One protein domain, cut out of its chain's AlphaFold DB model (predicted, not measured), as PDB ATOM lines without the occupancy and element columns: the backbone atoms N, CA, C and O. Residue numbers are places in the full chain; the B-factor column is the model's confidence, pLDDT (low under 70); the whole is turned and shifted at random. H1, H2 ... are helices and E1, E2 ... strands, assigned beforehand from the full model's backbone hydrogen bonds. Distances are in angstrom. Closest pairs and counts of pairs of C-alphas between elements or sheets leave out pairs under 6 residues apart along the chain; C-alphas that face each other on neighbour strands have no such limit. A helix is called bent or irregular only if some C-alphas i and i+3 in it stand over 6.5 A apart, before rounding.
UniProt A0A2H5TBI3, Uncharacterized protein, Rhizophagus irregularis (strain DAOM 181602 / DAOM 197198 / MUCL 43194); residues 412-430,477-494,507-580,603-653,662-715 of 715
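What this domain is: This is residues 412 to 430, 477 to 494, 507 to 580, 603 to 653 and 662 to 715 of the 715 residues of an uncharacterized protein of Rhizophagus irregularis (strain DAOM 181602 / DAOM 197198 / MUCL 43194) (UniProt A0A2H5TBI3). A twisted sheet of seven strands has H2 and H3 side by side over one face, H8 crossing these two helices, and short H1 on the other face. Far from this body, H5, H6 and H7a form a small head, and H7b is an arm running back toward edge strand E3; residues 631 to 644 stand free. The printed part has 216 residues with ten named helices and seven named strands, in the order H1 E1 E2 E3 H2 E4 H3 E5 H4 H5 H6 H7 H8 H9 H10 E6 E7. The sheet, E3 E2 E1 E4 E5 E7 E6, is mixed, as is the class, helices and strands. The whole is compact, with a radius of gyration of the C-alphas of 19.5 A, and spans 60 by 49 by 36 A.

How they stand to each other: Inner strands E1, residues 423 to 430, and E4, 529 to 534, are parallel, with N 426 and O 531 within hydrogen-bond range at 2.8 A. E5, 562 to 567, is parallel to E4, with N 532 and O 564 at 2.8 A. E2, 477 to 479, is antiparallel to E1, with N 477 and O 427 at 2.8 A, and forms a hairpin with E3, 492 to 494, with N 478 and O 493 at 2.9 A. E7, 710 to 714, is antiparallel to E5, with N 565 and O 711 at 2.8 A, and forms a hairpin with E6, 704 to 706, with N 705 and O 712 at 2.8 A. H3, 545 to 558, lies over E5 and E7 at a height of 9.4 A over the sheet; E4, H3 and E5 are a strand-helix-strand unit, parallel neighbour strands with a helix between, its crossover right-handed. H2, 508 to 522, on the same face, touches H3 at a shallow tilt of 22 degrees, the same way, closest at the C-alphas of Ile 509 and Ser 550, 4.7 A. H8, 663 to 675, touches H3 with residues 669 to 673 alone, about perpendicular at 86 degrees, closest at the C-alphas of Cys 553 and Ile 673, 5.7 A. H1, 412 to 418, is on the opposite face at a height of 9.5 A. H4, 577 to 580, and H10, 694 to 702, only graze the sheet; H9, 687 to 690, is close to but not clearly touching H3, with the C-alphas of Gly 545 and Ala 687 5.6 A apart. H7, 624 to 645, was assigned as one helix by its hydrogen bonds but is bent, C-alphas 633 and 636 being 7.2 A apart; its arms H7a, 624 to 633, and H7b, 636 to 645, stand at a steep tilt of 42 degrees. H5, 603 to 608, touches H7a, closest at the C-alphas of Leu 603 and Leu 626, 5.8 A; H6, 613 to 622, forms a helical hairpin with H5, which it only just touches with 3 pairs of C-alphas within 8 A, and touches H7a only at the corner. Every O i to N i+4 pair is within hydrogen-bond range in H1, H2, H3, H5, H6, H7a, H7b and H10, and 5 of 9 are in H8; H4 and H9 are too short for such a pair.

Where its parts are: H1 begins at C-alpha 412, (-37.422, 49.272, 44.588), and E7 ends at C-alpha 714, (-40.403, 34.544, 40.871). E1 is 23.1 A long, H2 20.9 A, H8 20.3 A and H3 19.7 A.

The domain as a whole: The C-alphas farthest apart, of Thr 484 and Gly 605, are 60.0 A apart. Residues 431 to 476, 495 to 506, 581 to 602 and 654 to 661 are not printed, with C-alpha gaps of 11.5, 20.3, 40.1 and 27.4 A. Of the links printed whole, E2 to E3 and H8 to H9 are long. The mean pLDDT of the printed part is 90.7, and no printed residue is under 70.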
ATOM      1  N   LEU A 412     -38.106  50.319  43.830       94.88
ATOM      2  CA  LEU A 412     -37.422  49.272  44.588       94.88
ATOM      3  C   LEU A 412     -37.386  49.608  46.077       94.88
ATOM      4  O   LEU A 412     -37.687  48.751  46.891       94.88
ATOM      5  N   ARG A 413     -37.080  50.861  46.431       93.94
ATOM      6  CA  ARG A 413     -37.061  51.310  47.829       93.94
ATOM      7  C   ARG A 413     -38.448  51.289  48.465       93.94
ATOM      8  O   ARG A 413     -38.580  50.792  49.574       93.94
ATOM      9  N   GLU A 414     -39.474  51.780  47.768       94.25
ATOM     10  CA  GLU A 414     -40.870  51.707  48.241       94.25
ATOM     11  C   GLU A 414     -41.310  50.252  48.448       94.25
ATOM     12  O   GLU A 414     -41.909  49.918  49.467       94.25
ATOM     13  N   PHE A 415     -40.949  49.370  47.513       94.81
ATOM     14  CA  PHE A 415     -41.203  47.938  47.608       94.81
ATOM     15  C   PHE A 415     -40.471  47.307  48.801       94.81
ATOM     16  O   PHE A 415     -41.084  46.569  49.567       94.81
ATOM     17  N   SER A 416     -39.189  47.627  48.997       94.44
ATOM     18  CA  SER A 416     -38.418  47.160  50.150       94.44
ATOM     19  C   SER A 416     -39.062  47.587  51.465       94.44
ATOM     20  O   SER A 416     -39.167  46.760  52.359       94.44
ATOM     21  N   ILE A 417     -39.540  48.832  51.576       93.81
ATOM     22  CA  ILE A 417     -40.231  49.326  52.779       93.81
ATOM     23  C   ILE A 417     -41.524  48.538  53.034       93.81
ATOM     24  O   ILE A 417     -41.795  48.160  54.171       93.81
ATOM     25  N   LEU A 418     -42.312  48.267  51.988       93.81
ATOM     26  CA  LEU A 418     -43.577  47.536  52.115       93.81
ATOM     27  C   LEU A 418     -43.382  46.100  52.634       93.81
ATOM     28  O   LEU A 418     -44.194  45.621  53.419       93.81
ATOM     29  N   TYR A 419     -42.306  45.430  52.210       93.44
ATOM     30  CA  TYR A 419     -41.983  44.044  52.577       93.44
ATOM     31  C   TYR A 419     -40.754  43.946  53.486       93.44
ATOM     32  O   TYR A 419     -40.005  42.973  53.418       93.44
ATOM     33  N   ARG A 420     -40.543  44.958  54.330       90.38
ATOM     34  CA  ARG A 420     -39.327  45.156  55.129       90.38
ATOM     35  C   ARG A 420     -38.829  43.897  55.839       90.38
ATOM     36  O   ARG A 420     -37.643  43.602  55.768       90.38
ATOM     37  N   ASP A 421     -39.732  43.154  56.472       90.12
ATOM     38  CA  ASP A 421     -39.389  41.981  57.287       90.12
ATOM     39  C   ASP A 421     -38.966  40.755  56.452       90.12
ATOM     40  O   ASP A 421     -38.456  39.775  56.988       90.12
ATOM     41  N   TYR A 422     -39.164  40.806  55.132       93.62
ATOM     42  CA  TYR A 422     -38.954  39.693  54.202       93.62
ATOM     43  C   TYR A 422     -37.910  39.991  53.120       93.62
ATOM     44  O   TYR A 422     -37.644  39.130  52.276       93.62
ATOM     45  N   VAL A 423     -37.326  41.193  53.113       95.06
ATOM     46  CA  VAL A 423     -36.432  41.663  52.048       95.06
ATOM     47  C   VAL A 423     -34.981  41.705  52.512       95.06
ATOM     48  O   VAL A 423     -34.627  42.399  53.458       95.06
ATOM     49  N   CYS A 424     -34.114  41.049  51.748       95.88
ATOM     50  CA  CYS A 424     -32.680  41.289  51.737       95.88
ATOM     51  C   CYS A 424     -32.366  42.313  50.637       95.88
ATOM     52  O   CYS A 424     -32.581  42.034  49.455       95.88
ATOM     53  N   PHE A 425     -31.878  43.505  50.998       96.62
ATOM     54  CA  PHE A 425     -31.513  44.541  50.028       96.62
ATOM     55  C   PHE A 425     -29.994  44.724  49.961       96.62
ATOM     56  O   PHE A 425     -29.372  45.173  50.917       96.62
ATOM     57  N   ILE A 426     -29.403  44.404  48.811       96.62
ATOM     58  CA  ILE A 426     -27.972  44.528  48.544       96.62
ATOM     59  C   ILE A 426     -27.718  45.563  47.444       96.62
ATOM     60  O   ILE A 426     -28.282  45.488  46.348       96.62
ATOM     61  N   ALA A 427     -26.801  46.489  47.708       96.12
ATOM     62  CA  ALA A 427     -26.137  47.282  46.684       96.12
ATOM     63  C   ALA A 427     -24.691  46.812  46.510       96.12
ATOM     64  O   ALA A 427     -23.985  46.619  47.496       96.12
ATOM     65  N   ALA A 428     -24.226  46.649  45.274       94.56
ATOM     66  CA  ALA A 428     -22.862  46.187  45.021       94.56
ATOM     67  C   ALA A 428     -22.184  46.954  43.888       94.56
ATOM     68  O   ALA A 428     -22.849  47.446  42.971       94.56
ATOM     69  N   ASP A 429     -20.861  47.079  43.983       91.25
ATOM     70  CA  ASP A 429     -20.027  47.702  42.955       91.25
ATOM     71  C   ASP A 429     -18.559  47.275  43.082       91.25
ATOM     72  O   ASP A 429     -18.079  46.988  44.184       91.25
ATOM     73  N   ASP A 430     -17.835  47.308  41.964       89.06
ATOM     74  CA  ASP A 430     -16.391  47.089  41.912       89.06
ATOM     75  C   ASP A 430     -15.657  48.435  41.987       89.06
ATOM     76  O   ASP A 430     -15.906  49.385  41.241       89.06
ATOM     77  N   PHE A 477     -22.850  45.809  49.913       96.62
ATOM     78  CA  PHE A 477     -23.475  46.610  50.953       96.62
ATOM     79  C   PHE A 477     -24.896  46.108  51.204       96.62
ATOM     80  O   PHE A 477     -25.775  46.298  50.363       96.62
ATOM     81  N   PHE A 478     -25.108  45.472  52.354       96.38
ATOM     82  CA  PHE A 478     -26.434  45.136  52.863       96.38
ATOM     83  C   PHE A 478     -27.053  46.396  53.450       96.38
ATOM     84  O   PHE A 478     -26.467  47.011  54.337       96.38
ATOM     85  N   ILE A 479     -28.203  46.795  52.919       94.50
ATOM     86  CA  ILE A 479     -28.886  48.030  53.284       94.50
ATOM     87  C   ILE A 479     -29.973  47.714  54.303       94.50
ATOM     88  O   ILE A 479     -30.897  46.953  54.009       94.50
ATOM     89  N   ASP A 480     -29.913  48.384  55.450       91.38
ATOM     90  CA  ASP A 480     -30.996  48.377  56.423       91.38
ATOM     91  C   ASP A 480     -32.192  49.127  55.835       91.38
ATOM     92  O   ASP A 480     -32.159  50.341  55.607       91.38
ATOM     93  N   VAL A 481     -33.271  48.397  55.564       87.81
ATOM     94  CA  VAL A 481     -34.516  48.995  55.083       87.81
ATOM     95  C   VAL A 481     -35.186  49.717  56.255       87.81
ATOM     96  O   VAL A 481     -35.430  49.116  57.302       87.81
ATOM     97  N   LEU A 482     -35.469  51.012  56.094       81.62
ATOM     98  CA  LEU A 482     -36.079  51.867  57.121       81.62
ATOM     99  C   LEU A 482     -37.603  51.981  56.938       81.62
ATOM    100  O   LEU A 482     -38.175  51.363  56.043       81.62
ATOM    101  N   ILE A 483     -38.277  52.716  57.828       83.06
ATOM    102  CA  ILE A 483     -39.750  52.818  57.850       83.06
ATOM    103  C   ILE A 483     -40.251  53.787  56.773       83.06
ATOM    104  O   ILE A 483     -41.337  53.595  56.228       83.06
ATOM    105  N   THR A 484     -39.471  54.823  56.451       85.56
ATOM    106  CA  THR A 484     -39.865  55.843  55.479       85.56
ATOM    107  C   THR A 484     -38.863  55.954  54.334       85.56
ATOM    108  O   THR A 484     -37.680  55.648  54.468       85.56
ATOM    109  N   ILE A 485     -39.340  56.408  53.172       86.00
ATOM    110  CA  ILE A 485     -38.493  56.616  51.987       86.00
ATOM    111  C   ILE A 485     -37.572  57.838  52.102       86.00
ATOM    112  O   ILE A 485     -36.614  57.966  51.334       86.00
ATOM    113  N   GLU A 486     -37.887  58.744  53.026       83.25
ATOM    114  CA  GLU A 486     -37.132  59.971  53.285       83.25
ATOM    115  C   GLU A 486     -35.865  59.693  54.100       83.25
ATOM    116  O   GLU A 486     -34.899  60.456  54.019       83.25
ATOM    117  N   ASP A 487     -35.840  58.569  54.820       82.75
ATOM    118  CA  ASP A 487     -34.697  58.155  55.614       82.75
ATOM    119  C   ASP A 487     -33.500  57.707  54.752       82.75
ATOM    120  O   ASP A 487     -33.578  57.410  53.554       82.75
ATOM    121  N   SER A 488     -32.327  57.659  55.384       82.88
ATOM    122  CA  SER A 488     -31.065  57.352  54.714       82.88
ATOM    123  C   SER A 488     -30.879  55.850  54.467       82.88
ATOM    124  O   SER A 488     -30.582  55.100  55.393       82.88
ATOM    125  N   PHE A 489     -30.887  55.444  53.192       86.44
ATOM    126  CA  PHE A 489     -30.509  54.101  52.701       86.44
ATOM    127  C   PHE A 489     -28.979  53.867  52.684       86.44
ATOM    128  O   PHE A 489     -28.447  53.190  51.805       86.44
ATOM    129  N   TYR A 490     -28.250  54.492  53.612       89.69
ATOM    130  CA  TYR A 490     -26.794  54.368  53.766       89.69
ATOM    131  C   TYR A 490     -26.401  53.781  55.131       89.69
ATOM    132  O   TYR A 490     -25.273  53.972  55.576       89.69
ATOM    133  N   HIS A 491     -27.325  53.056  55.764       89.81
ATOM    134  CA  HIS A 491     -27.101  52.262  56.971       89.81
ATOM    135  C   HIS A 491     -27.139  50.769  56.632       89.81
ATOM    136  O   HIS A 491     -27.845  50.377  55.700       89.81
ATOM    137  N   GLY A 492     -26.352  49.972  57.353       92.44
ATOM    138  CA  GLY A 492     -26.289  48.517  57.212       92.44
ATOM    139  C   GLY A 492     -24.872  47.962  57.297       92.44
ATOM    140  O   GLY A 492     -23.971  48.613  57.839       92.44
ATOM    141  N   ASN A 493     -24.673  46.748  56.783       95.19
ATOM    142  CA  ASN A 493     -23.414  46.011  56.875       95.19
ATOM    143  C   ASN A 493     -22.662  46.012  55.543       95.19
ATOM    144  O   ASN A 493     -23.229  45.775  54.476       95.19
ATOM    145  N   VAL A 494     -21.355  46.256  55.610       96.19
ATOM    146  CA  VAL A 494     -20.490  46.310  54.430       96.19
ATOM    147  C   VAL A 494     -19.536  45.130  54.436       96.19
ATOM    148  O   VAL A 494     -18.765  44.963  55.377       96.19
ATOM    149  N   ASN A 507     -16.860  38.506  37.025       89.81
ATOM    150  CA  ASN A 507     -17.837  38.018  36.062       89.81
ATOM    151  C   ASN A 507     -19.174  37.760  36.775       89.81
ATOM    152  O   ASN A 507     -19.214  37.573  37.994       89.81
ATOM    153  N   ALA A 508     -20.270  37.726  36.017       92.38
ATOM    154  CA  ALA A 508     -21.626  37.661  36.571       92.38
ATOM    155  C   ALA A 508     -21.880  36.467  37.523       92.38
ATOM    156  O   ALA A 508     -22.507  36.633  38.576       92.38
ATOM    157  N   ILE A 509     -21.375  35.270  37.192       93.81
ATOM    158  CA  ILE A 509     -21.575  34.062  38.011       93.81
ATOM    159  C   ILE A 509     -20.731  34.091  39.290       93.81
ATOM    160  O   ILE A 509     -21.233  33.720  40.350       93.81
ATOM    161  N   ARG A 510     -19.504  34.625  39.232       93.75
ATOM    162  CA  ARG A 510     -18.657  34.850  40.410       93.75
ATOM    163  C   ARG A 510     -19.311  35.841  41.367       93.75
ATOM    164  O   ARG A 510     -19.451  35.514  42.539       93.75
ATOM    165  N   HIS A 511     -19.799  36.984  40.873       93.19
ATOM    166  CA  HIS A 511     -20.541  37.941  41.707       93.19
ATOM    167  C   HIS A 511     -21.759  37.293  42.368       93.19
ATOM    168  O   HIS A 511     -21.968  37.464  43.560       93.19
ATOM    169  N   SER A 512     -22.532  36.503  41.619       95.25
ATOM    170  CA  SER A 512     -23.714  35.816  42.160       95.25
ATOM    171  C   SER A 512     -23.351  34.781  43.232       95.25
ATOM    172  O   SER A 512     -24.030  34.691  44.252       95.25
ATOM    173  N   THR A 513     -22.249  34.050  43.040       95.56
ATOM    174  CA  THR A 513     -21.712  33.101  44.031       95.56
ATOM    175  C   THR A 513     -21.277  33.835  45.303       95.56
ATOM    176  O   THR A 513     -21.604  33.422  46.410       95.56
ATOM    177  N   GLU A 514     -20.593  34.970  45.160       95.56
ATOM    178  CA  GLU A 514     -20.147  35.799  46.284       95.56
ATOM    179  C   GLU A 514     -21.312  36.476  47.018       95.56
ATOM    180  O   GLU A 514     -21.300  36.535  48.247       95.56
ATOM    181  N   PHE A 515     -22.350  36.928  46.303       95.88
ATOM    182  CA  PHE A 515     -23.590  37.409  46.921       95.88
ATOM    183  C   PHE A 515     -24.222  36.310  47.771       95.88
ATOM    184  O   PHE A 515     -24.563  36.551  48.920       95.88
ATOM    185  N   PHE A 516     -24.322  35.087  47.252       95.50
ATOM    186  CA  PHE A 516     -24.877  33.974  48.017       95.50
ATOM    187  C   PHE A 516     -24.043  33.643  49.263       95.50
ATOM    188  O   PHE A 516     -24.594  33.557  50.357       95.50
ATOM    189  N   ASN A 517     -22.719  33.533  49.120       94.50
ATOM    190  CA  ASN A 517     -21.825  33.247  50.243       94.50
ATOM    191  C   ASN A 517     -21.925  34.328  51.331       94.50
ATOM    192  O   ASN A 517     -21.999  34.015  52.516       94.50
ATOM    193  N   THR A 518     -21.977  35.605  50.944       95.19
ATOM    194  CA  THR A 518     -22.124  36.712  51.904       95.19
ATOM    195  C   THR A 518     -23.514  36.771  52.535       95.19
ATOM    196  O   THR A 518     -23.613  37.053  53.724       95.19
ATOM    197  N   ILE A 519     -24.581  36.429  51.803       95.31
ATOM    198  CA  ILE A 519     -25.935  36.289  52.366       95.31
ATOM    199  C   ILE A 519     -25.957  35.202  53.447       95.31
ATOM    200  O   ILE A 519     -26.524  35.429  54.514       95.31
ATOM    201  N   GLN A 520     -25.309  34.057  53.207       93.19
ATOM    202  CA  GLN A 520     -25.205  32.974  54.191       93.19
ATOM    203  C   GLN A 520     -24.397  33.365  55.434       93.19
ATOM    204  O   GLN A 520     -24.693  32.894  56.527       93.19
ATOM    205  N   LEU A 521     -23.377  34.214  55.276       92.38
ATOM    206  CA  LEU A 521     -22.606  34.742  56.404       92.38
ATOM    207  C   LEU A 521     -23.399  35.776  57.211       92.38
ATOM    208  O   LEU A 521     -23.249  35.850  58.428       92.38
ATOM    209  N   HIS A 522     -24.222  36.582  56.540       93.06
ATOM    210  CA  HIS A 522     -24.937  37.687  57.165       93.06
ATOM    211  C   HIS A 522     -26.225  37.246  57.880       93.06
ATOM    212  O   HIS A 522     -26.522  37.753  58.960       93.06
ATOM    213  N   TYR A 523     -26.973  36.294  57.311       91.62
ATOM    214  CA  TYR A 523     -28.266  35.854  57.838       91.62
ATOM    215  C   TYR A 523     -28.240  34.413  58.348       91.62
ATOM    216  O   TYR A 523     -27.866  33.491  57.632       91.62
ATOM    217  N   THR A 524     -28.772  34.195  59.555       89.62
ATOM    218  CA  THR A 524     -29.111  32.843  60.039       89.62
ATOM    219  C   THR A 524     -30.349  32.288  59.332       89.62
ATOM    220  O   THR A 524     -30.392  31.111  58.985       89.62
ATOM    221  N   PHE A 525     -31.345  33.146  59.094       89.75
ATOM    222  CA  PHE A 525     -32.545  32.839  58.319       89.75
ATOM    223  C   PHE A 525     -32.617  33.814  57.149       89.75
ATOM    224  O   PHE A 525     -32.775  35.016  57.354       89.75
ATOM    225  N   ILE A 526     -32.437  33.296  55.935       92.50
ATOM    226  CA  ILE A 526     -32.366  34.114  54.724       92.50
ATOM    227  C   ILE A 526     -33.770  34.653  54.400       92.50
ATOM    228  O   ILE A 526     -34.700  33.851  54.284       92.50
ATOM    229  N   PRO A 527     -33.946  35.979  54.237       93.56
ATOM    230  CA  PRO A 527     -35.224  36.544  53.821       93.56
ATOM    231  C   PRO A 527     -35.645  36.026  52.435       93.56
ATOM    232  O   PRO A 527     -34.793  35.913  51.550       93.56
ATOM    233  N   PRO A 528     -36.939  35.747  52.203       95.38
ATOM    234  CA  PRO A 528     -37.403  35.121  50.965       95.38
ATOM    235  C   PRO A 528     -37.313  36.030  49.732       95.38
ATOM    236  O   PRO A 528     -37.388  35.537  48.607       95.38
ATOM    237  N   ILE A 529     -37.156  37.348  49.902       96.94
ATOM    238  CA  ILE A 529     -37.091  38.300  48.792       96.94
ATOM    239  C   ILE A 529     -35.696  38.920  48.707       96.94
ATOM    240  O   ILE A 529     -35.241  39.569  49.645       96.94
ATOM    241  N   LEU A 530     -35.040  38.803  47.550       97.56
ATOM    242  CA  LEU A 530     -33.740  39.423  47.287       97.56
ATOM    243  C   LEU A 530     -33.873  40.621  46.339       97.56
ATOM    244  O   LEU A 530     -34.291  40.485  45.190       97.56
ATOM    245  N   CYS A 531     -33.444  41.794  46.796       97.44
ATOM    246  CA  CYS A 531     -33.333  43.011  46.000       97.44
ATOM    247  C   CYS A 531     -31.854  43.341  45.754       97.44
ATOM    248  O   CYS A 531     -31.098  43.546  46.698       97.44
ATOM    249  N   LEU A 532     -31.448  43.436  44.489       96.75
ATOM    250  CA  LEU A 532     -30.093  43.784  44.064       96.75
ATOM    251  C   LEU A 532     -30.097  45.120  43.321       96.75
ATOM    252  O   LEU A 532     -30.889  45.324  42.398       96.75
ATOM    253  N   TYR A 533     -29.178  46.011  43.689       95.88
ATOM    254  CA  TYR A 533     -28.918  47.257  42.974       95.88
ATOM    255  C   TYR A 533     -27.437  47.383  42.622       95.88
ATOM    256  O   TYR A 533     -26.584  47.489  43.500       95.88
ATOM    257  N   THR A 534     -27.119  47.368  41.334       93.50
ATOM    258  CA  THR A 534     -25.730  47.361  40.859       93.50
ATOM    259  C   THR A 534     -25.476  48.417  39.792       93.50
ATOM    260  O   THR A 534     -26.379  49.127  39.329       93.50
ATOM    261  N   ASP A 535     -24.213  48.565  39.416       87.31
ATOM    262  CA  ASP A 535     -23.808  49.503  38.387       87.31
ATOM    263  C   ASP A 535     -24.247  49.052  36.972       87.31
ATOM    264  O   ASP A 535     -24.890  48.022  36.747       87.31
ATOM    265  N   SER A 536     -23.942  49.874  35.966       80.50
ATOM    266  CA  SER A 536     -24.313  49.583  34.575       80.50
ATOM    267  C   SER A 536     -23.311  48.692  33.823       80.50
ATOM    268  O   SER A 536     -23.457  48.541  32.599       80.50
ATOM    269  N   GLY A 537     -22.319  48.131  34.520       85.75
ATOM    270  CA  GLY A 537     -21.219  47.353  33.971       85.75
ATOM    271  C   GLY A 537     -21.660  46.087  33.223       85.75
ATOM    272  O   GLY A 537     -22.811  45.648  33.342       85.75
ATOM    273  N   PRO A 538     -20.772  45.493  32.402       86.62
ATOM    274  CA  PRO A 538     -21.076  44.284  31.633       86.62
ATOM    275  C   PRO A 538     -21.562  43.113  32.496       86.62
ATOM    276  O   PRO A 538     -22.511  42.436  32.103       86.62
ATOM    277  N   ASP A 539     -20.982  42.937  33.684       88.38
ATOM    278  CA  ASP A 539     -21.282  41.832  34.609       88.38
ATOM    279  C   ASP A 539     -22.608  41.997  35.367       88.38
ATOM    280  O   ASP A 539     -23.100  41.066  36.001       88.38
ATOM    281  N   HIS A 540     -23.226  43.171  35.240       89.00
ATOM    282  CA  HIS A 540     -24.499  43.530  35.860       89.00
ATOM    283  C   HIS A 540     -25.565  43.917  34.826       89.00
ATOM    284  O   HIS A 540     -26.672  44.365  35.143       89.00
ATOM    285  N   ARG A 541     -25.262  43.747  33.536       89.88
ATOM    286  CA  ARG A 541     -26.186  44.072  32.455       89.88
ATOM    287  C   ARG A 541     -27.261  42.998  32.314       89.88
ATOM    288  O   ARG A 541     -27.064  41.998  31.640       89.88
ATOM    289  N   THR A 542     -28.447  43.279  32.848       89.06
ATOM    290  CA  THR A 542     -29.629  42.391  32.866       89.06
ATOM    291  C   THR A 542     -30.098  41.871  31.497       89.06
ATOM    292  O   THR A 542     -30.858  40.907  31.422       89.06
ATOM    293  N   THR A 543     -29.656  42.483  30.393       88.69
ATOM    294  CA  THR A 543     -29.938  42.009  29.027       88.69
ATOM    295  C   THR A 543     -28.970  40.926  28.541       88.69
ATOM    296  O   THR A 543     -29.172  40.383  27.460       88.69
ATOM    297  N   PHE A 544     -27.872  40.672  29.254       90.94
ATOM    298  CA  PHE A 544     -26.881  39.665  28.879       90.94
ATOM    299  C   PHE A 544     -27.261  38.297  29.435       90.94
ATOM    300  O   PHE A 544     -27.605  38.166  30.606       90.94
ATOM    301  N   GLY A 545     -27.148  37.271  28.590       91.00
ATOM    302  CA  GLY A 545     -27.490  35.895  28.942       91.00
ATOM    303  C   GLY A 545     -26.698  35.348  30.130       91.00
ATOM    304  O   GLY A 545     -27.273  34.692  30.991       91.00
ATOM    305  N   SER A 546     -25.409  35.688  30.232       92.12
ATOM    306  CA  SER A 546     -24.563  35.337  31.383       92.12
ATOM    307  C   SER A 546     -25.119  35.863  32.706       92.12
ATOM    308  O   SER A 546     -25.137  35.131  33.689       92.12
ATOM    309  N   VAL A 547     -25.603  37.108  32.714       93.19
ATOM    310  CA  VAL A 547     -26.180  37.762  33.898       93.19
ATOM    311  C   VAL A 547     -27.540  37.162  34.243       93.19
ATOM    312  O   VAL A 547     -27.849  36.947  35.408       93.19
ATOM    313  N   GLN A 548     -28.361  36.850  33.240       93.44
ATOM    314  CA  GLN A 548     -29.663  36.211  33.464       93.44
ATOM    315  C   GLN A 548     -29.498  34.825  34.092       93.44
ATOM    316  O   GLN A 548     -30.124  34.533  35.104       93.44
ATOM    317  N   ILE A 549     -28.601  34.006  33.538       94.12
ATOM    318  CA  ILE A 549     -28.250  32.689  34.084       94.12
ATOM    319  C   ILE A 549     -27.731  32.824  35.512       94.12
ATOM    320  O   ILE A 549     -28.200  32.110  36.390       94.12
ATOM    321  N   SER A 550     -26.799  33.747  35.769       95.06
ATOM    322  CA  SER A 550     -26.220  33.888  37.106       95.06
ATOM    323  C   SER A 550     -27.254  34.295  38.157       95.06
ATOM    324  O   SER A 550     -27.231  33.769  39.268       95.06
ATOM    325  N   LEU A 551     -28.192  35.177  37.799       96.00
ATOM    326  CA  LEU A 551     -29.294  35.583  38.673       96.00
ATOM    327  C   LEU A 551     -30.310  34.455  38.890       96.00
ATOM    328  O   LEU A 551     -30.830  34.334  39.993       96.00
ATOM    329  N   ILE A 552     -30.564  33.601  37.892       95.62
ATOM    330  CA  ILE A 552     -31.395  32.397  38.069       95.62
ATOM    331  C   ILE A 552     -30.699  31.399  38.998       95.62
ATOM    332  O   ILE A 552     -31.339  30.876  39.904       95.62
ATOM    333  N   CYS A 553     -29.390  31.172  38.839       95.75
ATOM    334  CA  CYS A 553     -28.633  30.341  39.778       95.75
ATOM    335  C   CYS A 553     -28.751  30.881  41.207       95.75
ATOM    336  O   CYS A 553     -29.007  30.112  42.127       95.75
ATOM    337  N   LEU A 554     -28.618  32.199  41.391       96.81
ATOM    338  CA  LEU A 554     -28.772  32.850  42.694       96.81
ATOM    339  C   LEU A 554     -30.184  32.703  43.265       96.81
ATOM    340  O   LEU A 554     -30.326  32.403  44.446       96.81
ATOM    341  N   PHE A 555     -31.205  32.864  42.423       96.69
ATOM    342  CA  PHE A 555     -32.605  32.662  42.781       96.69
ATOM    343  C   PHE A 555     -32.859  31.244  43.311       96.69
ATOM    344  O   PHE A 555     -33.332  31.081  44.434       96.69
ATOM    345  N   LEU A 556     -32.464  30.227  42.537       95.00
ATOM    346  CA  LEU A 556     -32.656  28.819  42.893       95.00
ATOM    347  C   LEU A 556     -31.832  28.422  44.119       95.00
ATOM    348  O   LEU A 556     -32.331  27.767  45.027       95.00
ATOM    349  N   ARG A 557     -30.559  28.830  44.165       94.25
ATOM    350  CA  ARG A 557     -29.641  28.447  45.245       94.25
ATOM    351  C   ARG A 557     -30.011  29.095  46.576       94.25
ATOM    352  O   ARG A 557     -29.848  28.464  47.615       94.25
ATOM    353  N   GLY A 558     -30.496  30.332  46.529       92.06
ATOM    354  CA  GLY A 558     -31.014  31.051  47.688       92.06
ATOM    355  C   GLY A 558     -32.406  30.620  48.128       92.06
ATOM    356  O   GLY A 558     -32.819  31.024  49.210       92.06
ATOM    357  N   ASN A 559     -33.101  29.801  47.328       93.88
ATOM    358  CA  ASN A 559     -34.497  29.430  47.547       93.88
ATOM    359  C   ASN A 559     -35.381  30.663  47.811       93.88
ATOM    360  O   ASN A 559     -36.154  30.700  48.767       93.88
ATOM    361  N   PHE A 560     -35.194  31.705  46.998       95.62
ATOM    362  CA  PHE A 560     -35.958  32.943  47.108       95.62
ATOM    363  C   PHE A 560     -37.336  32.775  46.462       95.62
ATOM    364  O   PHE A 560     -37.460  32.136  45.422       95.62
ATOM    365  N   ASP A 561     -38.356  33.426  47.015       96.44
ATOM    366  CA  ASP A 561     -39.681  33.527  46.389       96.44
ATOM    367  C   ASP A 561     -39.678  34.577  45.268       96.44
ATOM    368  O   ASP A 561     -40.401  34.469  44.272       96.44
ATOM    369  N   LEU A 562     -38.838  35.608  45.419       97.00
ATOM    370  CA  LEU A 562     -38.700  36.702  44.467       97.00
ATOM    371  C   LEU A 562     -37.276  37.264  44.477       97.00
ATOM    372  O   LEU A 562     -36.755  37.670  45.515       97.00
ATOM    373  N   LEU A 563     -36.676  37.381  43.295       97.75
ATOM    374  CA  LEU A 563     -35.433  38.114  43.077       97.75
ATOM    375  C   LEU A 563     -35.696  39.296  42.145       97.75
ATOM    376  O   LEU A 563     -36.214  39.120  41.044       97.75
ATOM    377  N   ILE A 564     -35.295  40.497  42.561       97.31
ATOM    378  CA  ILE A 564     -35.345  41.724  41.764       97.31
ATOM    379  C   ILE A 564     -33.929  42.275  41.625       97.31
ATOM    380  O   ILE A 564     -33.352  42.755  42.593       97.31
ATOM    381  N   ALA A 565     -33.385  42.280  40.412       96.88
ATOM    382  CA  ALA A 565     -32.108  42.908  40.099       96.88
ATOM    383  C   ALA A 565     -32.317  44.156  39.241       96.88
ATOM    384  O   ALA A 565     -32.852  44.088  38.132       96.88
ATOM    385  N   LEU A 566     -31.878  45.301  39.751       95.94
ATOM    386  CA  LEU A 566     -31.895  46.592  39.078       95.94
ATOM    387  C   LEU A 566     -30.471  47.103  38.858       95.94
ATOM    388  O   LEU A 566     -29.565  46.818  39.636       95.94
ATOM    389  N   ARG A 567     -30.295  47.919  37.816       92.31
ATOM    390  CA  ARG A 567     -29.007  48.545  37.489       92.31
ATOM    391  C   ARG A 567     -29.111  50.053  37.300       92.31
ATOM    392  O   ARG A 567     -30.145  50.563  36.858       92.31
ATOM    393  N   THR A 568     -28.022  50.772  37.561       91.62
ATOM    394  CA  THR A 568     -27.944  52.214  37.273       91.62
ATOM    395  C   THR A 568     -27.980  52.502  35.767       91.62
ATOM    396  O   THR A 568     -27.612  51.665  34.937       91.62
ATOM    397  N   ALA A 569     -28.352  53.728  35.391       89.50
ATOM    398  CA  ALA A 569     -28.144  54.214  34.029       89.50
ATOM    399  C   ALA A 569     -26.646  54.385  33.712       89.50
ATOM    400  O   ALA A 569     -25.822  54.613  34.598       89.50
ATOM    401  N   LEU A 570     -26.300  54.344  32.422       84.62
ATOM    402  CA  LEU A 570     -24.944  54.627  31.949       84.62
ATOM    403  C   LEU A 570     -24.495  56.019  32.434       84.62
ATOM    404  O   LEU A 570     -25.249  56.973  32.285       84.62
ATOM    405  N   TYR A 571     -23.277  56.141  32.975       83.50
ATOM    406  CA  TYR A 571     -22.723  57.366  33.596       83.50
ATOM    407  C   TYR A 571     -23.375  57.812  34.919       83.50
ATOM    408  O   TYR A 571     -23.021  58.865  35.453       83.50
ATOM    409  N   HIS A 572     -24.299  57.022  35.473       85.25
ATOM    410  CA  HIS A 572     -25.006  57.322  36.721       85.25
ATOM    411  C   HIS A 572     -24.652  56.360  37.870       85.25
ATOM    412  O   HIS A 572     -25.437  56.229  38.806       85.25
ATOM    413  N   SER A 573     -23.464  55.740  37.853       84.25
ATOM    414  CA  SER A 573     -22.984  54.884  38.958       84.25
ATOM    415  C   SER A 573     -22.962  55.609  40.310       84.25
ATOM    416  O   SER A 573     -23.187  54.993  41.339       84.25
ATOM    417  N   TRP A 574     -22.832  56.942  40.319       83.88
ATOM    418  CA  TRP A 574     -22.944  57.776  41.526       83.88
ATOM    419  C   TRP A 574     -24.267  57.623  42.294       83.88
ATOM    420  O   TRP A 574     -24.332  58.013  43.460       83.88
ATOM    421  N   ALA A 575     -25.326  57.121  41.649       87.31
ATOM    422  CA  ALA A 575     -26.607  56.842  42.292       87.31
ATOM    423  C   ALA A 575     -26.615  55.503  43.052       87.31
ATOM    424  O   ALA A 575     -27.487  55.302  43.893       87.31
ATOM    425  N   ASN A 576     -25.659  54.608  42.775       91.06
ATOM    426  CA  ASN A 576     -25.488  53.347  43.485       91.06
ATOM    427  C   ASN A 576     -25.105  53.618  44.949       91.06
ATOM    428  O   ASN A 576     -24.112  54.313  45.189       91.06
ATOM    429  N   PRO A 577     -25.841  53.089  45.946       91.56
ATOM    430  CA  PRO A 577     -25.466  53.252  47.343       91.56
ATOM    431  C   PRO A 577     -24.039  52.776  47.653       91.56
ATOM    432  O   PRO A 577     -23.327  53.444  48.408       91.56
ATOM    433  N   ALA A 578     -23.590  51.704  46.990       91.69
ATOM    434  CA  ALA A 578     -22.236  51.173  47.132       91.69
ATOM    435  C   ALA A 578     -21.143  52.198  46.751       91.69
ATOM    436  O   ALA A 578     -20.085  52.223  47.378       91.69
ATOM    437  N   GLU A 579     -21.404  53.131  45.827       88.75
ATOM    438  CA  GLU A 579     -20.430  54.166  45.435       88.75
ATOM    439  C   GLU A 579     -20.122  55.146  46.586       88.75
ATOM    440  O   GLU A 579     -19.017  55.690  46.677       88.75
ATOM    441  N   ARG A 580     -21.053  55.357  47.533       85.75
ATOM    442  CA  ARG A 580     -20.732  56.124  48.752       85.75
ATOM    443  C   ARG A 580     -19.813  55.337  49.678       85.75
ATOM    444  O   ARG A 580     -18.872  55.923  50.216       85.75
ATOM    445  N   LEU A 603      10.874  31.404  38.659       85.12
ATOM    446  CA  LEU A 603       9.515  31.921  38.478       85.12
ATOM    447  C   LEU A 603       9.528  33.389  38.045       85.12
ATOM    448  O   LEU A 603       8.756  33.790  37.171       85.12
ATOM    449  N   LYS A 604      10.459  34.188  38.582       83.12
ATOM    450  CA  LYS A 604      10.651  35.587  38.181       83.12
ATOM    451  C   LYS A 604      11.059  35.698  36.712       83.12
ATOM    452  O   LYS A 604      10.598  36.617  36.030       83.12
ATOM    453  N   GLY A 605      11.889  34.774  36.226       82.50
ATOM    454  CA  GLY A 605      12.288  34.676  34.823       82.50
ATOM    455  C   GLY A 605      11.108  34.386  33.896       82.50
ATOM    456  O   GLY A 605      10.970  35.047  32.866       82.50
ATOM    457  N   ILE A 606      10.226  33.461  34.285       84.38
ATOM    458  CA  ILE A 606       9.015  33.120  33.519       84.38
ATOM    459  C   ILE A 606       8.025  34.290  33.532       84.38
ATOM    460  O   ILE A 606       7.593  34.743  32.474       84.38
ATOM    461  N   PHE A 607       7.736  34.855  34.706       85.88
ATOM    462  CA  PHE A 607       6.809  35.980  34.858       85.88
ATOM    463  C   PHE A 607       7.270  37.244  34.118       85.88
ATOM    464  O   PHE A 607       6.459  38.031  33.633       85.88
ATOM    465  N   LYS A 608       8.586  37.472  34.006       85.12
ATOM    466  CA  LYS A 608       9.117  38.631  33.275       85.12
ATOM    467  C   LYS A 608       8.737  38.599  31.791       85.12
ATOM    468  O   LYS A 608       8.557  39.680  31.248       85.12
ATOM    469  N   LYS A 609       8.585  37.412  31.190       86.44
ATOM    470  CA  LYS A 609       8.272  37.212  29.764       86.44
ATOM    471  C   LYS A 609       6.789  37.376  29.405       86.44
ATOM    472  O   LYS A 609       6.483  37.354  28.224       86.44
ATOM    473  N   ALA A 610       5.899  37.481  30.394       84.94
ATOM    474  CA  ALA A 610       4.458  37.629  30.189       84.94
ATOM    475  C   ALA A 610       4.029  39.065  30.520       84.94
ATOM    476  O   ALA A 610       4.171  39.490  31.671       84.94
ATOM    477  N   ASP A 611       3.550  39.821  29.537       82.06
ATOM    478  CA  ASP A 611       3.210  41.243  29.667       82.06
ATOM    479  C   ASP A 611       1.699  41.495  29.741       82.06
ATOM    480  O   ASP A 611       1.275  42.468  30.367       82.06
ATOM    481  N   THR A 612       0.876  40.598  29.195       84.75
ATOM    482  CA  THR A 612      -0.591  40.682  29.278       84.75
ATOM    483  C   THR A 612      -1.174  39.741  30.337       84.75
ATOM    484  O   THR A 612      -0.574  38.726  30.691       84.75
ATOM    485  N   LEU A 613      -2.379  40.047  30.846       85.75
ATOM    486  CA  LEU A 613      -3.087  39.164  31.791       85.75
ATOM    487  C   LEU A 613      -3.293  37.759  31.206       85.75
ATOM    488  O   LEU A 613      -3.144  36.768  31.919       85.75
ATOM    489  N   ASP A 614      -3.583  37.667  29.908       86.25
ATOM    490  CA  ASP A 614      -3.807  36.391  29.229       86.25
ATOM    491  C   ASP A 614      -2.509  35.599  29.040       86.25
ATOM    492  O   ASP A 614      -2.502  34.386  29.250       86.25
ATOM    493  N   GLU A 615      -1.384  36.261  28.751       89.44
ATOM    494  CA  GLU A 615      -0.066  35.612  28.747       89.44
ATOM    495  C   GLU A 615       0.322  35.092  30.131       89.44
ATOM    496  O   GLU A 615       0.859  33.988  30.243       89.44
ATOM    497  N   ILE A 616       0.034  35.856  31.191       88.94
ATOM    498  CA  ILE A 616       0.307  35.436  32.570       88.94
ATOM    499  C   ILE A 616      -0.524  34.194  32.906       88.94
ATOM    500  O   ILE A 616       0.028  33.213  33.408       88.94
ATOM    501  N   ARG A 617      -1.823  34.186  32.574       89.56
ATOM    502  CA  ARG A 617      -2.696  33.012  32.749       89.56
ATOM    503  C   ARG A 617      -2.200  31.814  31.944       89.56
ATOM    504  O   ARG A 617      -2.116  30.715  32.480       89.56
ATOM    505  N   ALA A 618      -1.815  32.014  30.684       89.50
ATOM    506  CA  ALA A 618      -1.296  30.946  29.835       89.50
ATOM    507  C   ALA A 618       0.016  30.358  30.381       89.50
ATOM    508  O   ALA A 618       0.202  29.140  30.366       89.50
ATOM    509  N   ALA A 619       0.916  31.199  30.895       89.69
ATOM    510  CA  ALA A 619       2.150  30.759  31.540       89.69
ATOM    511  C   ALA A 619       1.872  29.998  32.846       89.69
ATOM    512  O   ALA A 619       2.493  28.965  33.093       89.69
ATOM    513  N   ALA A 620       0.918  30.470  33.652       89.44
ATOM    514  CA  ALA A 620       0.508  29.824  34.896       89.44
ATOM    515  C   ALA A 620      -0.189  28.474  34.653       89.44
ATOM    516  O   ALA A 620       0.065  27.518  35.378       89.44
ATOM    517  N   ASN A 621      -0.987  28.352  33.590       87.88
ATOM    518  CA  ASN A 621      -1.605  27.083  33.191       87.88
ATOM    519  C   ASN A 621      -0.569  26.051  32.721       87.88
ATOM    520  O   ASN A 621      -0.769  24.854  32.898       87.88
ATOM    521  N   LYS A 622       0.550  26.500  32.137       90.56
ATOM    522  CA  LYS A 622       1.676  25.627  31.764       90.56
ATOM    523  C   LYS A 622       2.567  25.255  32.951       90.56
ATOM    524  O   LYS A 622       3.288  24.266  32.870       90.56
ATOM    525  N   ASN A 623       2.567  26.054  34.018       88.75
ATOM    526  CA  ASN A 623       3.427  25.859  35.178       88.75
ATOM    527  C   ASN A 623       2.681  26.187  36.478       88.75
ATOM    528  O   ASN A 623       2.636  27.340  36.911       88.75
ATOM    529  N   THR A 624       2.164  25.156  37.144       87.50
ATOM    530  CA  THR A 624       1.412  25.281  38.402       87.50
ATOM    531  C   THR A 624       2.222  25.955  39.514       87.50
ATOM    532  O   THR A 624       1.663  26.700  40.314       87.50
ATOM    533  N   ASN A 625       3.551  25.793  39.524       89.12
ATOM    534  CA  ASN A 625       4.415  26.461  40.503       89.12
ATOM    535  C   ASN A 625       4.427  27.984  40.311       89.12
ATOM    536  O   ASN A 625       4.583  28.718  41.282       89.12
ATOM    537  N   LEU A 626       4.229  28.478  39.081       87.50
ATOM    538  CA  LEU A 626       4.063  29.910  38.826       87.50
ATOM    539  C   LEU A 626       2.728  30.423  39.369       87.50
ATOM    540  O   LEU A 626       2.700  31.514  39.929       87.50
ATOM    541  N   LYS A 627       1.646  29.645  39.228       88.12
ATOM    542  CA  LYS A 627       0.330  29.993  39.786       88.12
ATOM    543  C   LYS A 627       0.405  30.126  41.310       88.12
ATOM    544  O   LYS A 627       0.055  31.177  41.836       88.12
ATOM    545  N   ASN A 628       0.939  29.107  41.982       88.31
ATOM    546  CA  ASN A 628       1.088  29.103  43.441       88.31
ATOM    547  C   ASN A 628       2.046  30.208  43.901       88.31
ATOM    548  O   ASN A 628       1.693  31.011  44.752       88.31
ATOM    549  N   GLY A 629       3.202  30.353  43.245       87.75
ATOM    550  CA  GLY A 629       4.153  31.406  43.592       87.75
ATOM    551  C   GLY A 629       3.608  32.825  43.392       87.75
ATOM    552  O   GLY A 629       3.996  33.729  44.125       87.75
ATOM    553  N   LEU A 630       2.716  33.053  42.419       88.38
ATOM    554  CA  LEU A 630       2.037  34.343  42.250       88.38
ATOM    555  C   LEU A 630       0.991  34.590  43.338       88.38
ATOM    556  O   LEU A 630       0.922  35.716  43.825       88.38
ATOM    557  N   TYR A 631       0.234  33.559  43.717       87.25
ATOM    558  CA  TYR A 631      -0.721  33.611  44.823       87.25
ATOM    559  C   TYR A 631      -0.017  33.940  46.150       87.25
ATOM    560  O   TYR A 631      -0.361  34.924  46.805       87.25
ATOM    561  N   ASP A 632       1.055  33.217  46.477       88.38
ATOM    562  CA  ASP A 632       1.832  33.432  47.702       88.38
ATOM    563  C   ASP A 632       2.416  34.854  47.759       88.38
ATOM    564  O   ASP A 632       2.381  35.515  48.794       88.38
ATOM    565  N   CYS A 633       2.881  35.384  46.617       87.75
ATOM    566  CA  CYS A 633       3.477  36.723  46.540       87.75
ATOM    567  C   CYS A 633       2.516  37.877  46.854       87.75
ATOM    568  O   CYS A 633       2.985  38.995  47.098       87.75
ATOM    569  N   ILE A 634       1.205  37.656  46.747       88.94
ATOM    570  CA  ILE A 634       0.183  38.687  46.961       88.94
ATOM    571  C   ILE A 634      -0.652  38.438  48.222       88.94
ATOM    572  O   ILE A 634      -1.293  39.371  48.703       88.94
ATOM    573  N   LEU A 635      -0.595  37.233  48.795       89.00
ATOM    574  CA  LEU A 635      -1.396  36.822  49.948       89.00
ATOM    575  C   LEU A 635      -1.208  37.743  51.161       89.00
ATOM    576  O   LEU A 635      -2.186  38.249  51.707       89.00
ATOM    577  N   ASN A 636       0.039  38.042  51.536       86.31
ATOM    578  CA  ASN A 636       0.331  38.897  52.694       86.31
ATOM    579  C   ASN A 636      -0.215  40.323  52.519       86.31
ATOM    580  O   ASN A 636      -0.660  40.960  53.474       86.31
ATOM    581  N   ILE A 637      -0.236  40.824  51.284       87.00
ATOM    582  CA  ILE A 637      -0.821  42.130  50.963       87.00
ATOM    583  C   ILE A 637      -2.337  42.070  51.070       87.00
ATOM    584  O   ILE A 637      -2.945  42.995  51.601       87.00
ATOM    585  N   GLN A 638      -2.940  40.999  50.558       88.44
ATOM    586  CA  GLN A 638      -4.378  40.796  50.628       88.44
ATOM    587  C   GLN A 638      -4.833  40.752  52.096       88.44
ATOM    588  O   GLN A 638      -5.714  41.513  52.487       88.44
ATOM    589  N   GLN A 639      -4.141  39.983  52.944       88.62
ATOM    590  CA  GLN A 639      -4.378  39.924  54.393       88.62
ATOM    591  C   GLN A 639      -4.175  41.276  55.090       88.62
ATOM    592  O   GLN A 639      -4.959  41.654  55.962       88.62
ATOM    593  N   MET A 640      -3.150  42.038  54.693       88.56
ATOM    594  CA  MET A 640      -2.928  43.392  55.202       88.56
ATOM    595  C   MET A 640      -4.109  44.316  54.865       88.56
ATOM    596  O   MET A 640      -4.557  45.065  55.734       88.56
ATOM    597  N   LEU A 641      -4.615  44.272  53.630       89.12
ATOM    598  CA  LEU A 641      -5.769  45.066  53.201       89.12
ATOM    599  C   LEU A 641      -7.055  44.635  53.921       89.12
ATOM    600  O   LEU A 641      -7.811  45.494  54.372       89.12
ATOM    601  N   HIS A 642      -7.268  43.331  54.123       90.25
ATOM    602  CA  HIS A 642      -8.368  42.815  54.947       90.25
ATOM    603  C   HIS A 642      -8.304  43.365  56.378       90.25
ATOM    604  O   HIS A 642      -9.240  44.027  56.824       90.25
ATOM    605  N   SER A 643      -7.149  43.232  57.037       88.00
ATOM    606  CA  SER A 643      -6.921  43.709  58.412       88.00
ATOM    607  C   SER A 643      -7.104  45.222  58.580       88.00
ATOM    608  O   SER A 643      -7.318  45.714  59.690       88.00
ATOM    609  N   ARG A 644      -6.922  46.001  57.508       87.00
ATOM    610  CA  ARG A 644      -7.171  47.446  57.513       87.00
ATOM    611  C   ARG A 644      -8.637  47.761  57.268       87.00
ATOM    612  O   ARG A 644      -9.161  48.658  57.923       87.00
ATOM    613  N   THR A 645      -9.281  47.035  56.363       89.75
ATOM    614  CA  THR A 645     -10.700  47.218  56.063       89.75
ATOM    615  C   THR A 645     -11.575  46.915  57.262       89.75
ATOM    616  O   THR A 645     -12.466  47.702  57.539       89.75
ATOM    617  N   GLU A 646     -11.252  45.903  58.062       90.62
ATOM    618  CA  GLU A 646     -11.971  45.614  59.315       90.62
ATOM    619  C   GLU A 646     -11.906  46.743  60.358       90.62
ATOM    620  O   GLU A 646     -12.684  46.765  61.307       90.62
ATOM    621  N   ARG A 647     -10.992  47.709  60.198       89.81
ATOM    622  CA  ARG A 647     -10.908  48.900  61.064       89.81
ATOM    623  C   ARG A 647     -11.827  50.026  60.603       89.81
ATOM    624  O   ARG A 647     -11.956  51.026  61.310       89.81
ATOM    625  N   LEU A 648     -12.395  49.923  59.403       91.25
ATOM    626  CA  LEU A 648     -13.382  50.871  58.914       91.25
ATOM    627  C   LEU A 648     -14.723  50.594  59.579       91.25
ATOM    628  O   LEU A 648     -15.099  49.448  59.816       91.25
ATOM    629  N   VAL A 649     -15.464  51.665  59.824       90.75
ATOM    630  CA  VAL A 649     -16.804  51.603  60.397       90.75
ATOM    631  C   VAL A 649     -17.724  52.445  59.524       90.75
ATOM    632  O   VAL A 649     -17.384  53.572  59.152       90.75
ATOM    633  N   LEU A 650     -18.878  51.887  59.166       91.12
ATOM    634  CA  LEU A 650     -19.989  52.624  58.583       91.12
ATOM    635  C   LEU A 650     -20.968  52.924  59.715       91.12
ATOM    636  O   LEU A 650     -21.672  52.030  60.177       91.12
ATOM    637  N   HIS A 651     -21.000  54.181  60.159       87.81
ATOM    638  CA  HIS A 651     -21.732  54.591  61.361       87.81
ATOM    639  C   HIS A 651     -21.252  53.820  62.600       87.81
ATOM    640  O   HIS A 651     -20.204  54.160  63.143       87.81
ATOM    641  N   GLU A 652     -21.983  52.785  63.009       85.88
ATOM    642  CA  GLU A 652     -21.681  51.939  64.170       85.88
ATOM    643  C   GLU A 652     -21.249  50.518  63.764       85.88
ATOM    644  O   GLU A 652     -20.705  49.779  64.581       85.88
ATOM    645  N   ASN A 653     -21.430  50.142  62.492       90.38
ATOM    646  CA  ASN A 653     -21.164  48.792  62.006       90.38
ATOM    647  C   ASN A 653     -19.749  48.686  61.417       90.38
ATOM    648  O   ASN A 653     -19.433  49.407  60.460       90.38
ATOM    649  N   ASN A 662     -13.911  30.648  44.838       89.50
ATOM    650  CA  ASN A 662     -12.975  29.899  43.996       89.50
ATOM    651  C   ASN A 662     -13.706  29.263  42.790       89.50
ATOM    652  O   ASN A 662     -14.935  29.259  42.720       89.50
ATOM    653  N   ASP A 663     -12.961  28.737  41.814       88.25
ATOM    654  CA  ASP A 663     -13.569  28.174  40.596       88.25
ATOM    655  C   ASP A 663     -14.439  26.935  40.890       88.25
ATOM    656  O   ASP A 663     -15.466  26.733  40.248       88.25
ATOM    657  N   GLN A 664     -14.098  26.153  41.922       89.94
ATOM    658  CA  GLN A 664     -14.880  24.989  42.340       89.94
ATOM    659  C   GLN A 664     -16.227  25.388  42.963       89.94
ATOM    660  O   GLN A 664     -17.233  24.709  42.729       89.94
ATOM    661  N   ASP A 665     -16.260  26.477  43.734       90.31
ATOM    662  CA  ASP A 665     -17.484  27.041  44.305       90.31
ATOM    663  C   ASP A 665     -18.407  27.525  43.190       90.31
ATOM    664  O   ASP A 665     -19.598  27.228  43.209       90.31
ATOM    665  N   ILE A 666     -17.845  28.203  42.186       93.00
ATOM    666  CA  ILE A 666     -18.580  28.701  41.019       93.00
ATOM    667  C   ILE A 666     -19.170  27.541  40.212       93.00
ATOM    668  O   ILE A 666     -20.351  27.577  39.863       93.00
ATOM    669  N   ASP A 667     -18.389  26.490  39.951       92.25
ATOM    670  CA  ASP A 667     -18.871  25.303  39.240       92.25
ATOM    671  C   ASP A 667     -20.001  24.609  40.011       92.25
ATOM    672  O   ASP A 667     -21.002  24.185  39.431       92.25
ATOM    673  N   ASN A 668     -19.875  24.508  41.338       92.00
ATOM    674  CA  ASN A 668     -20.920  23.942  42.188       92.00
ATOM    675  C   ASN A 668     -22.169  24.825  42.236       92.00
ATOM    676  O   ASN A 668     -23.282  24.301  42.224       92.00
ATOM    677  N   PHE A 669     -21.992  26.144  42.249       93.06
ATOM    678  CA  PHE A 669     -23.075  27.115  42.204       93.06
ATOM    679  C   PHE A 669     -23.831  27.047  40.874       93.06
ATOM    680  O   PHE A 669     -25.058  27.096  40.857       93.06
ATOM    681  N   PHE A 670     -23.121  26.860  39.759       93.50
ATOM    682  CA  PHE A 670     -23.718  26.753  38.429       93.50
ATOM    683  C   PHE A 670     -24.578  25.495  38.259       93.50
ATOM    684  O   PHE A 670     -25.610  25.558  37.595       93.50
ATOM    685  N   LYS A 671     -24.210  24.363  38.876       93.44
ATOM    686  CA  LYS A 671     -24.923  23.078  38.712       93.44
ATOM    687  C   LYS A 671     -26.425  23.148  39.007       93.44
ATOM    688  O   LYS A 671     -27.161  22.360  38.424       93.44
ATOM    689  N   ILE A 672     -26.884  24.077  39.852       93.00
ATOM    690  CA  ILE A 672     -28.309  24.208  40.198       93.00
ATOM    691  C   ILE A 672     -29.185  24.500  38.971       93.00
ATOM    692  O   ILE A 672     -30.294  23.994  38.863       93.00
ATOM    693  N   ILE A 673     -28.676  25.249  37.987       92.25
ATOM    694  CA  ILE A 673     -29.468  25.603  36.801       92.25
ATOM    695  C   ILE A 673     -29.675  24.419  35.851       92.25
ATOM    696  O   ILE A 673     -30.564  24.453  35.001       92.25
ATOM    697  N   LEU A 674     -28.888  23.350  36.007       92.12
ATOM    698  CA  LEU A 674     -29.047  22.122  35.227       92.12
ATOM    699  C   LEU A 674     -30.348  21.382  35.570       92.12
ATOM    700  O   LEU A 674     -30.760  20.508  34.808       92.12
ATOM    701  N   GLU A 675     -31.006  21.736  36.679       90.81
ATOM    702  CA  GLU A 675     -32.362  21.282  37.005       90.81
ATOM    703  C   GLU A 675     -33.408  21.840  36.028       90.81
ATOM    704  O   GLU A 675     -34.396  21.166  35.749       90.81
ATOM    705  N   ILE A 676     -33.160  23.028  35.460       90.75
ATOM    706  CA  ILE A 676     -34.008  23.640  34.428       90.75
ATOM    707  C   ILE A 676     -33.631  23.103  33.045       90.75
ATOM    708  O   ILE A 676     -34.493  22.643  32.304       90.75
ATOM    709  N   ASP A 677     -32.348  23.176  32.681       90.69
ATOM    710  CA  ASP A 677     -31.863  22.718  31.375       90.69
ATOM    711  C   ASP A 677     -30.478  22.071  31.509       90.69
ATOM    712  O   ASP A 677     -29.452  22.732  31.697       90.69
ATOM    713  N   LYS A 678     -30.448  20.744  31.359       90.69
ATOM    714  CA  LYS A 678     -29.241  19.910  31.496       90.69
ATOM    715  C   LYS A 678     -28.174  20.186  30.437       90.69
ATOM    716  O   LYS A 678     -27.045  19.730  30.583       90.69
ATOM    717  N   SER A 679     -28.522  20.872  29.350       88.00
ATOM    718  CA  SER A 679     -27.618  21.131  28.230       88.00
ATOM    719  C   SER A 679     -26.831  22.438  28.369       88.00
ATOM    720  O   SER A 679     -26.101  22.809  27.445       88.00
ATOM    721  N   LEU A 680     -27.007  23.173  29.473       88.62
ATOM    722  CA  LEU A 680     -26.305  24.427  29.729       88.62
ATOM    723  C   LEU A 680     -24.839  24.197  30.108       88.62
ATOM    724  O   LEU A 680     -24.493  23.265  30.830       88.62
ATOM    725  N   ASN A 681     -23.979  25.099  29.637       86.56
ATOM    726  CA  ASN A 681     -22.561  25.138  29.968       86.56
ATOM    727  C   ASN A 681     -22.184  26.559  30.402       86.56
ATOM    728  O   ASN A 681     -22.614  27.536  29.785       86.56
ATOM    729  N   ILE A 682     -21.367  26.666  31.449       83.38
ATOM    730  CA  ILE A 682     -20.908  27.930  32.031       83.38
ATOM    731  C   ILE A 682     -20.143  28.812  31.029       83.38
ATOM    732  O   ILE A 682     -20.151  30.033  31.157       83.38
ATOM    733  N   SER A 683     -19.525  28.220  30.002       81.31
ATOM    734  CA  SER A 683     -18.799  28.946  28.950       81.31
ATOM    735  C   SER A 683     -19.678  29.396  27.774       81.31
ATOM    736  O   SER A 683     -19.253  30.220  26.963       81.31
ATOM    737  N   GLU A 684     -20.917  28.905  27.670       82.31
ATOM    738  CA  GLU A 684     -21.777  29.059  26.489       82.31
ATOM    739  C   GLU A 684     -22.977  29.990  26.731       82.31
ATOM    740  O   GLU A 684     -24.123  29.696  26.394       82.31
ATOM    741  N   THR A 685     -22.729  31.170  27.298       81.31
ATOM    742  CA  THR A 685     -23.791  32.084  27.758       81.31
ATOM    743  C   THR A 685     -24.191  33.165  26.744       81.31
ATOM    744  O   THR A 685     -24.755  34.201  27.112       81.31
ATOM    745  N   THR A 686     -23.870  32.988  25.459       84.25
ATOM    746  CA  THR A 686     -24.213  33.983  24.427       84.25
ATOM    747  C   THR A 686     -25.693  33.912  24.054       84.25
ATOM    748  O   THR A 686     -26.282  32.833  24.000       84.25
ATOM    749  N   ALA A 687     -26.299  35.058  23.728       82.38
ATOM    750  CA  ALA A 687     -27.728  35.136  23.406       82.38
ATOM    751  C   ALA A 687     -28.152  34.172  22.278       82.38
ATOM    752  O   ALA A 687     -29.224  33.579  22.344       82.38
ATOM    753  N   ASN A 688     -27.286  33.966  21.279       85.56
ATOM    754  CA  ASN A 688     -27.535  33.047  20.163       85.56
ATOM    755  C   ASN A 688     -27.540  31.568  20.564       85.56
ATOM    756  O   ASN A 688     -28.181  30.761  19.893       85.56
ATOM    757  N   ILE A 689     -26.782  31.192  21.597       87.94
ATOM    758  CA  ILE A 689     -26.778  29.819  22.107       87.94
ATOM    759  C   ILE A 689     -27.990  29.628  23.013       87.94
ATOM    760  O   ILE A 689     -28.752  28.682  22.819       87.94
ATOM    761  N   LEU A 690     -28.221  30.561  23.941       88.38
ATOM    762  CA  LEU A 690     -29.313  30.470  24.910       88.38
ATOM    763  C   LEU A 690     -30.700  30.524  24.265       88.38
ATOM    764  O   LEU A 690     -31.624  29.899  24.776       88.38
ATOM    765  N   SER A 691     -30.861  31.197  23.124       86.81
ATOM    766  CA  SER A 691     -32.133  31.208  22.385       86.81
ATOM    767  C   SER A 691     -32.529  29.836  21.827       86.81
ATOM    768  O   SER A 691     -33.704  29.601  21.557       86.81
ATOM    769  N   LYS A 692     -31.569  28.911  21.677       90.00
ATOM    770  CA  LYS A 692     -31.804  27.537  21.201       90.00
ATOM    771  C   LYS A 692     -32.163  26.566  22.331       90.00
ATOM    772  O   LYS A 692     -32.562  25.437  22.053       90.00
ATOM    773  N   LYS A 693     -32.011  26.987  23.588       90.25
ATOM    774  CA  LYS A 693     -32.247  26.191  24.799       90.25
ATOM    775  C   LYS A 693     -33.722  26.271  25.192       90.25
ATOM    776  O   LYS A 693     -34.137  27.225  25.842       90.25
ATOM    777  N   LYS A 694     -34.537  25.328  24.705       91.31
ATOM    778  CA  LYS A 694     -36.009  25.401  24.805       91.31
ATOM    779  C   LYS A 694     -36.499  25.494  26.252       91.31
ATOM    780  O   LYS A 694     -37.307  26.373  26.535       91.31
ATOM    781  N   ASP A 695     -35.973  24.652  27.135       92.75
ATOM    782  CA  ASP A 695     -36.423  24.568  28.528       92.75
ATOM    783  C   ASP A 695     -36.064  25.849  29.294       92.75
ATOM    784  O   ASP A 695     -36.910  26.439  29.968       92.75
ATOM    785  N   LEU A 696     -34.853  26.377  29.073       92.38
ATOM    786  CA  LEU A 696     -34.457  27.683  29.602       92.38
ATOM    787  C   LEU A 696     -35.358  28.817  29.081       92.38
ATOM    788  O   LEU A 696     -35.759  29.687  29.851       92.38
ATOM    789  N   GLN A 697     -35.672  28.843  27.782       93.06
ATOM    790  CA  GLN A 697     -36.537  29.884  27.213       93.06
ATOM    791  C   GLN A 697     -37.965  29.815  27.763       93.06
ATOM    792  O   GLN A 697     -38.590  30.860  27.946       93.06
ATOM    793  N   GLU A 698     -38.479  28.618  28.040       94.31
ATOM    794  CA  GLU A 698     -39.788  28.452  28.667       94.31
ATOM    795  C   GLU A 698     -39.778  28.956  30.111       94.31
ATOM    796  O   GLU A 698     -40.654  29.733  30.496       94.31
ATOM    797  N   PHE A 699     -38.735  28.627  30.880       94.12
ATOM    798  CA  PHE A 699     -38.546  29.152  32.233       94.12
ATOM    799  C   PHE A 699     -38.472  30.687  32.249       94.12
ATOM    800  O   PHE A 699     -39.163  31.344  33.028       94.12
ATOM    801  N   LEU A 700     -37.698  31.283  31.336       93.19
ATOM    802  CA  LEU A 700     -37.579  32.740  31.214       93.19
ATOM    803  C   LEU A 700     -38.915  33.424  30.892       93.19
ATOM    804  O   LEU A 700     -39.135  34.549  31.329       93.19
ATOM    805  N   LYS A 701     -39.807  32.782  30.130       93.44
ATOM    806  CA  LYS A 701     -41.125  33.352  29.798       93.44
ATOM    807  C   LYS A 701     -42.129  33.242  30.939       93.44
ATOM    808  O   LYS A 701     -42.960  34.130  31.102       93.44
ATOM    809  N   THR A 702     -42.083  32.136  31.671       94.56
ATOM    810  CA  THR A 702     -43.078  31.789  32.694       94.56
ATOM    811  C   THR A 702     -42.753  32.417  34.048       94.56
ATOM    812  O   THR A 702     -43.644  32.971  34.692       94.56
ATOM    813  N   HIS A 703     -41.475  32.416  34.436       95.44
ATOM    814  CA  HIS A 703     -41.021  32.799  35.778       95.44
ATOM    815  C   HIS A 703     -40.255  34.128  35.811       95.44
ATOM    816  O   HIS A 703     -40.100  34.722  36.879       95.44
ATOM    817  N   CYS A 704     -39.778  34.630  34.662       96.12
ATOM    818  CA  CYS A 704     -38.945  35.834  34.617       96.12
ATOM    819  C   CYS A 704     -39.633  37.028  33.938       96.12
ATOM    820  O   CYS A 704     -40.384  36.900  32.973       96.12
ATOM    821  N   ARG A 705     -39.305  38.238  34.399       95.00
ATOM    822  CA  ARG A 705     -39.648  39.500  33.733       95.00
ATOM    823  C   ARG A 705     -38.376  40.279  33.424       95.00
ATOM    824  O   ARG A 705     -37.682  40.758  34.320       95.00
ATOM    825  N   ILE A 706     -38.089  40.427  32.134       92.38
ATOM    826  CA  ILE A 706     -36.863  41.051  31.633       92.38
ATOM    827  C   ILE A 706     -37.188  42.440  31.083       92.38
ATOM    828  O   ILE A 706     -38.061  42.596  30.229       92.38
ATOM    829  N   CYS A 707     -36.465  43.458  31.537       90.50
ATOM    830  CA  CYS A 707     -36.464  44.793  30.944       90.50
ATOM    831  C   CYS A 707     -35.021  45.291  30.774       90.50
ATOM    832  O   CYS A 707     -34.056  44.684  31.235       90.50
ATOM    833  N   HIS A 708     -34.854  46.444  30.125       89.31
ATOM    834  CA  HIS A 708     -33.523  46.981  29.823       89.31
ATOM    835  C   HIS A 708     -32.680  47.327  31.074       89.31
ATOM    836  O   HIS A 708     -31.450  47.290  31.019       89.31
ATOM    837  N   TYR A 709     -33.332  47.667  32.192       92.81
ATOM    838  CA  TYR A 709     -32.681  48.055  33.455       92.81
ATOM    839  C   TYR A 709     -33.105  47.197  34.653       92.81
ATOM    840  O   TYR A 709     -32.729  47.509  35.781       92.81
ATOM    841  N   SER A 710     -33.899  46.149  34.424       94.56
ATOM    842  CA  SER A 710     -34.386  45.272  35.485       94.56
ATOM    843  C   SER A 710     -34.480  43.824  35.024       94.56
ATOM    844  O   SER A 710     -34.827  43.548  33.875       94.56
ATOM    845  N   PHE A 711     -34.220  42.906  35.941       96.25
ATOM    846  CA  PHE A 711     -34.476  41.481  35.798       96.25
ATOM    847  C   PHE A 711     -35.186  41.005  37.057       96.25
ATOM    848  O   PHE A 711     -34.753  41.325  38.161       96.25
ATOM    849  N   GLN A 712     -36.297  40.300  36.893       97.00
ATOM    850  CA  GLN A 712     -37.070  39.759  38.005       97.00
ATOM    851  C   GLN A 712     -37.311  38.276  37.770       97.00
ATOM    852  O   GLN A 712     -37.609  37.902  36.636       97.00
ATOM    853  N   VAL A 713     -37.213  37.467  38.820       96.75
ATOM    854  CA  VAL A 713     -37.550  36.036  38.812       96.75
ATOM    855  C   VAL A 713     -38.424  35.750  40.016       96.75
ATOM    856  O   VAL A 713     -38.128  36.240  41.104       96.75
ATOM    857  N   ARG A 714     -39.492  34.987  39.815       94.44
ATOM    858  CA  ARG A 714     -40.403  34.544  40.871       94.44
ATOM    859  C   ARG A 714     -40.830  33.105  40.626       94.44
ATOM    860  O   ARG A 714     -40.845  32.685  39.466       94.44
ATOM    861  N   PHE A 715     -41.197  32.406  41.693       76.12
ATOM    862  CA  PHE A 715     -41.904  31.131  41.582       76.12
ATOM    863  C   PHE A 715     -43.372  31.329  41.184       76.12
ATOM    864  O   PHE A 715     -43.954  32.408  41.475       76.12
TER     865      PHE A 715